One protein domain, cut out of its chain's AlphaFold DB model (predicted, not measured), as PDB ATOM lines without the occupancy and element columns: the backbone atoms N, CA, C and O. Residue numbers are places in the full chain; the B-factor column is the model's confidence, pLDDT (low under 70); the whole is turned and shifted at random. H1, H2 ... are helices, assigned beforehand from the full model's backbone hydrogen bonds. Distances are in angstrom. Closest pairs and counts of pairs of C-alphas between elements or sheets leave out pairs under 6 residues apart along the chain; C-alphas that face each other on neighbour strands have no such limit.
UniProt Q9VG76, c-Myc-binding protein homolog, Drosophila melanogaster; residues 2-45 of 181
ATOM      1  N   SER A   2      26.653  13.760 -34.270       68.68
ATOM      2  CA  SER A   2      27.354  14.699 -33.386       68.68
ATOM      3  C   SER A   2      28.585  14.000 -32.804       68.68
ATOM      4  O   SER A   2      28.449  13.070 -32.010       68.68
ATOM      5  N   PHE A   3      29.781  14.412 -33.230       73.31
ATOM      6  CA  PHE A   3      31.031  14.010 -32.593       73.31
ATOM      7  C   PHE A   3      31.175  14.795 -31.288       73.31
ATOM      8  O   PHE A   3      31.455  15.990 -31.306       73.31
ATOM      9  N   LYS A   4      30.967  14.129 -30.151       82.24
ATOM     10  CA  LYS A   4      31.358  14.667 -28.844       82.24
ATOM     11  C   LYS A   4      32.868  14.445 -28.686       82.24
ATOM     12  O   LYS A   4      33.279  13.283 -28.735       82.24
ATOM     13  N   PRO A   5      33.687  15.505 -28.527       82.26
ATOM     14  CA  PRO A   5      35.112  15.356 -28.251       82.26
ATOM     15  C   PRO A   5      35.341  14.414 -27.066       82.26
ATOM     16  O   PRO A   5      34.584  14.435 -26.093       82.26
ATOM     17  N   ILE A   6      36.360  13.558 -27.165       82.91
ATOM     18  CA  ILE A   6      36.722  12.646 -26.077       82.91
ATOM     19  C   ILE A   6      37.218  13.491 -24.903       82.91
ATOM     20  O   ILE A   6      38.127  14.302 -25.063       82.91
ATOM     21  N   ASP A   7      36.621  13.293 -23.729       89.22
ATOM     22  CA  ASP A   7      37.092  13.912 -22.491       89.22
ATOM     23  C   ASP A   7      38.535  13.442 -22.209       89.22
ATOM     24  O   ASP A   7      38.761  12.224 -22.154       89.22
ATOM     25  N   PRO A   8      39.511  14.353 -22.026       91.02
ATOM     26  CA  PRO A   8      40.906  13.991 -21.777       91.02
ATOM     27  C   PRO A   8      41.074  13.044 -20.580       91.02
ATOM     28  O   PRO A   8      41.909  12.143 -20.640       91.02
ATOM     29  N   LYS A   9      40.234  13.153 -19.540       92.17
ATOM     30  CA  LYS A   9      40.263  12.224 -18.397       92.17
ATOM     31  C   LYS A   9      39.842  10.812 -18.801       92.17
ATOM     32  O   LYS A   9      40.427   9.823 -18.364       92.17
ATOM     33  N   ARG A  10      38.835  10.696 -19.675       91.75
ATOM     34  CA  ARG A  10      38.388   9.404 -20.226       91.75
ATOM     35  C   ARG A  10      39.456   8.778 -21.122       91.75
ATOM     36  O   ARG A  10      39.485   7.555 -21.274       91.75
ATOM     37  N   ASP A  11      40.275   9.592 -21.779       93.27
ATOM     38  CA  ASP A  11      41.391   9.095 -22.583       93.27
ATOM     39  C   ASP A  11      42.558   8.629 -21.711       93.27
ATOM     40  O   ASP A  11      43.113   7.564 -21.954       93.27
ATOM     41  N   GLU A  12      42.861   9.350 -20.634       95.10
ATOM     42  CA  GLU A  12      43.878   8.953 -19.659       95.10
ATOM     43  C   GLU A  12      43.558   7.601 -19.002       95.10
ATOM     44  O   GLU A  12      44.406   6.706 -18.997       95.10
ATOM     45  N   ILE A  13      42.316   7.405 -18.535       94.26
ATOM     46  CA  ILE A  13      41.869   6.123 -17.959       94.26
ATOM     47  C   ILE A  13      41.975   5.002 -18.997       94.26
ATOM     48  O   ILE A  13      42.446   3.908 -18.685       94.26
ATOM     49  N   ARG A  14      41.578   5.271 -20.248       93.50
ATOM     50  CA  ARG A  14      41.715   4.305 -21.344       93.50
ATOM     51  C   ARG A  14      43.179   3.914 -21.542       93.50
ATOM     52  O   ARG A  14      43.484   2.729 -21.464       93.50
ATOM     53  N   ARG A  15      44.083   4.883 -21.709       94.51
ATOM     54  CA  ARG A  15      45.523   4.630 -21.896       94.51
ATOM     55  C   ARG A  15      46.139   3.878 -20.719       94.51
ATOM     56  O   ARG A  15      47.011   3.037 -20.918       94.51
ATOM     57  N   TYR A  16      45.711   4.176 -19.493       96.47
ATOM     58  CA  TYR A  16      46.160   3.463 -18.298       96.47
ATOM     59  C   TYR A  16      45.784   1.974 -18.352       96.47
ATOM     60  O   TYR A  16      46.650   1.117 -18.167       96.47
ATOM     61  N   LEU A  17      44.526   1.662 -18.676       94.75
ATOM     62  CA  LEU A  17      44.040   0.282 -18.786       94.75
ATOM     63  C   LEU A  17      44.617  -0.465 -19.998       94.75
ATOM     64  O   LEU A  17      44.850  -1.671 -19.914       94.75
ATOM     65  N   GLU A  18      44.870   0.232 -21.107       92.76
ATOM     66  CA  GLU A  18      45.541  -0.323 -22.290       92.76
ATOM     67  C   GLU A  18      46.997  -0.683 -21.992       92.76
ATOM     68  O   GLU A  18      47.422  -1.794 -22.302       92.76
ATOM     69  N   ARG A  19      47.746   0.197 -21.309       94.17
ATOM     70  CA  ARG A  19      49.138  -0.075 -20.911       94.17
ATOM     71  C   ARG A  19      49.252  -1.320 -20.028       94.17
ATOM     72  O   ARG A  19      50.200  -2.082 -20.168       94.17
ATOM     73  N   GLY A  20      48.281  -1.535 -19.138       89.35
ATOM     74  CA  GLY A  20      48.200  -2.729 -18.294       89.35
ATOM     75  C   GLY A  20      47.596  -3.965 -18.974       89.35
ATOM     76  O   GLY A  20      47.417  -4.976 -18.305       89.35
ATOM     77  N   SER A  21      47.231  -3.901 -20.265       89.09
ATOM     78  CA  SER A  21      46.525  -4.972 -20.997       89.09
ATOM     79  C   SER A  21      45.218  -5.445 -20.333       89.09
ATOM     80  O   SER A  21      44.738  -6.559 -20.572       89.09
ATOM     81  N   VAL A  22      44.605  -4.593 -19.505       91.28
ATOM     82  CA  VAL A  22      43.359  -4.904 -18.790       91.28
ATOM     83  C   VAL A  22      42.205  -5.006 -19.782       91.28
ATOM     84  O   VAL A  22      41.417  -5.948 -19.713       91.28
ATOM     85  N   LEU A  23      42.138  -4.085 -20.752       92.07
ATOM     86  CA  LEU A  23      41.101  -4.105 -21.789       92.07
ATOM     87  C   LEU A  23      41.196  -5.350 -22.678       92.07
ATOM     88  O   LEU A  23      40.173  -5.972 -22.948       92.07
ATOM     89  N   ASP A  24      42.405  -5.749 -23.087       90.78
ATOM     90  CA  ASP A  24      42.623  -6.967 -23.880       90.78
ATOM     91  C   ASP A  24      42.222  -8.226 -23.092       90.78
ATOM     92  O   ASP A  24      41.500  -9.090 -23.591       90.78
ATOM     93  N   SER A  25      42.594  -8.285 -21.810       89.99
ATOM     94  CA  SER A  25      42.224  -9.390 -20.922       89.99
ATOM     95  C   SER A  25      40.711  -9.504 -20.718       89.99
ATOM     96  O   SER A  25      40.175 -10.612 -20.813       89.99
ATOM     97  N   LEU A  26      40.013  -8.386 -20.471       92.66
ATOM     98  CA  LEU A  26      38.550  -8.377 -20.374       92.66
ATOM     99  C   LEU A  26      37.896  -8.748 -21.707       92.66
ATOM    100  O   LEU A  26      36.935  -9.509 -21.718       92.66
ATOM    101  N   THR A  27      38.431  -8.262 -22.828       92.32
ATOM    102  CA  THR A  27      37.899  -8.564 -24.166       92.32
ATOM    103  C   THR A  27      37.971 -10.061 -24.453       92.32
ATOM    104  O   THR A  27      36.962 -10.663 -24.812       92.32
ATOM    105  N   LYS A  28      39.124 -10.698 -24.215       91.74
ATOM    106  CA  LYS A  28      39.293 -12.154 -24.356       91.74
ATOM    107  C   LYS A  28      38.335 -12.939 -23.462       91.74
ATOM    108  O   LYS A  28      37.763 -13.934 -23.902       91.74
ATOM    109  N   LEU A  29      38.137 -12.483 -22.224       92.81
ATOM    110  CA  LEU A  29      37.199 -13.110 -21.295       92.81
ATOM    111  C   LEU A  29      35.753 -13.004 -21.791       92.81
ATOM    112  O   LEU A  29      35.043 -14.005 -21.800       92.81
ATOM    113  N   PHE A  30      35.328 -11.831 -22.263       94.28
ATOM    114  CA  PHE A  30      33.990 -11.649 -22.825       94.28
ATOM    115  C   PHE A  30      33.775 -12.463 -24.101       94.28
ATOM    116  O   PHE A  30      32.720 -13.076 -24.244       94.28
ATOM    117  N   ILE A  31      34.772 -12.552 -24.987       94.42
ATOM    118  CA  ILE A  31      34.722 -13.447 -26.153       94.42
ATOM    119  C   ILE A  31      34.487 -14.893 -25.699       94.42
ATOM    120  O   ILE A  31      33.646 -15.587 -26.269       94.42
ATOM    121  N   ARG A  32      35.178 -15.342 -24.645       92.77
ATOM    122  CA  ARG A  32      35.015 -16.695 -24.106       92.77
ATOM    123  C   ARG A  32      33.628 -16.924 -23.500       92.77
ATOM    124  O   ARG A  32      32.999 -17.921 -23.828       92.77
ATOM    125  N   VAL A  33      33.103 -15.976 -22.721       95.06
ATOM    126  CA  VAL A  33      31.727 -16.030 -22.184       95.06
ATOM    127  C   VAL A  33      30.692 -16.113 -23.311       95.06
ATOM    128  O   VAL A  33      29.742 -16.887 -23.224       95.06
ATOM    129  N   ILE A  34      30.876 -15.346 -24.388       95.41
ATOM    130  CA  ILE A  34      29.974 -15.369 -25.549       95.41
ATOM    131  C   ILE A  34      30.055 -16.710 -26.291       95.41
ATOM    132  O   ILE A  34      29.028 -17.188 -26.776       95.41
ATOM    133  N   LYS A  35      31.252 -17.307 -26.371       96.17
ATOM    134  CA  LYS A  35      31.499 -18.596 -27.028       96.17
ATOM    135  C   LYS A  35      30.952 -19.782 -26.228       96.17
ATOM    136  O   LYS A  35      30.341 -20.660 -26.820       96.17
ATOM    137  N   GLU A  36      31.177 -19.815 -24.916       93.54
ATOM    138  CA  GLU A  36      30.841 -20.961 -24.053       93.54
ATOM    139  C   GLU A  36      29.430 -20.884 -23.455       93.54
ATOM    140  O   GLU A  36      28.909 -21.904 -23.024       93.54
ATOM    141  N   ARG A  37      28.800 -19.697 -23.446       94.25
ATOM    142  CA  ARG A  37      27.427 -19.466 -22.950       94.25
ATOM    143  C   ARG A  37      27.134 -20.156 -21.600       94.25
ATOM    144  O   ARG A  37      26.158 -20.895 -21.499       94.25
ATOM    145  N   PRO A  38      27.945 -19.910 -20.555       93.97
ATOM    146  CA  PRO A  38      27.721 -20.507 -19.240       93.97
ATOM    147  C   PRO A  38      26.378 -20.055 -18.644       93.97
ATOM    148  O   PRO A  38      25.972 -18.909 -18.846       93.97
ATOM    149  N   GLU A  39      25.736 -20.923 -17.855       94.25
ATOM    150  CA  GLU A  39      24.466 -20.632 -17.162       94.25
ATOM    151  C   GLU A  39      24.564 -19.363 -16.296       94.25
ATOM    152  O   GLU A  39      23.680 -18.509 -16.325       94.25
ATOM    153  N   ASN A  40      25.698 -19.193 -15.605       93.82
ATOM    154  CA  ASN A  40      25.998 -18.027 -14.777       93.82
ATOM    155  C   ASN A  40      27.240 -17.278 -15.306       93.82
ATOM    156  O   ASN A  40      28.372 -17.579 -14.910       93.82
ATOM    157  N   PRO A  41      27.078 -16.261 -16.180       92.93
ATOM    158  CA  PRO A  41      28.209 -15.559 -16.798       92.93
ATOM    159  C   PRO A  41      29.058 -14.778 -15.790       92.93
ATOM    160  O   PRO A  41      30.269 -14.652 -15.964       92.93
ATOM    161  N   MET A  42      28.451 -14.279 -14.712       92.65
ATOM    162  CA  MET A  42      29.176 -13.560 -13.660       92.65
ATOM    163  C   MET A  42      30.119 -14.477 -12.875       92.65
ATOM    164  O   MET A  42      31.229 -14.069 -12.537       92.65
ATOM    165  N   ASP A  43      29.710 -15.717 -12.618       91.92
ATOM    166  CA  ASP A  43      30.529 -16.713 -11.912       91.92
ATOM    167  C   ASP A  43      31.694 -17.148 -12.784       91.92
ATOM    168  O   ASP A  43      32.845 -17.173 -12.347       91.92
ATOM    169  N   TYR A  44      31.399 -17.368 -14.063       92.71
ATOM    170  CA  TYR A  44      32.407 -17.640 -15.066       92.71
ATOM    171  C   TYR A  44      33.477 -16.542 -15.106       92.71
ATOM    172  O   TYR A  44      34.670 -16.834 -15.047       92.71
ATOM    173  N   ILE A  45      33.075 -15.269 -15.148       92.17
ATOM    174  CA  ILE A  45      34.012 -14.139 -15.156       92.17
ATOM    175  C   ILE A  45      34.879 -14.133 -13.894       92.17
ATOM    176  O   ILE A  45      36.094 -13.980 -14.002       92.17
TER     177      ILE A  45
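AT A GLANCE: This is residues 2 to 45 of the 181 residues of the protein "c-Myc-binding protein homolog" of Drosophila melanogaster (UniProt Q9VG76). Two helices follow each other end to end as a wide, open V, H1 making one arm and the longer H2 the other, and the short helix H3 folds back on residues 29 to 33 of H2. A tail, residues 2 to 7, sticks out from the beginning of H1, and the space between the two arms is empty. The printed part has 44 residues with three named helices, in the order H1, H2, H3, and no named strand; the class is all helix. It is extended, with a radius of gyration of the C-alphas of 14.5 A, and flat in outline, spanning 39 by 28 by 14 A.

HOW THE PARTS SIT: The printed part begins with residues 2 to 7, which belong to no named element; residues 2 to 13 stand free, of which 8 to 13 belong to H1, the helix of residues 8 to 19. Residues 16 to 21 also stand free, of which 16 to 19 belong to H1. A tight link of 2 residues joins H1 to H2, residues 22 to 36. H1 and H2 are close but not clearly touching: their closest C-alphas, those of Leu 17 and Leu 23, are 6.1 A apart. Their lines stand at 71 degrees, only just about perpendicular, and their centres are 19.4 A apart. A tight link of 4 residues joins H2 to H3, residues 41 to 45. H3 touches H2, with residues 29 to 33 of H2 alone; the closest C-alphas, those of Val 33 and Pro 41, are 6.5 A apart, and the centres are 11.0 A apart. H1 and H3 are apart. In H1, H2 and H3 every O i to N i+4 pair of the backbone is within hydrogen-bond range.

IN THESE COORDINATES: H1 runs from Pro 8, with its C-alpha at (40.906, 13.991, -21.777), to Arg 19, 16.3 A from first to last C-alpha. H2, the longest helix with 15 residues, runs from Val 22, C-alpha at (43.359, -4.904, -18.790), to Glu 36, a length of 21.0 A. H3 runs from Pro 41 to Ile 45, 6.2 A from first to last C-alpha, and its last C-alpha is at (34.012, -14.139, -15.156).

THE WHOLE: The two C-alphas farthest apart are those of Pro 5 and Glu 39, at 39.1 A, while the first and last printed C-alphas, of Ser 2 and Ile 45, are 34.8 A apart. The printed part has no cut, and neither link is long. The mean pLDDT of the printed part is 91.2, and one residue, Ser 2, is under 70.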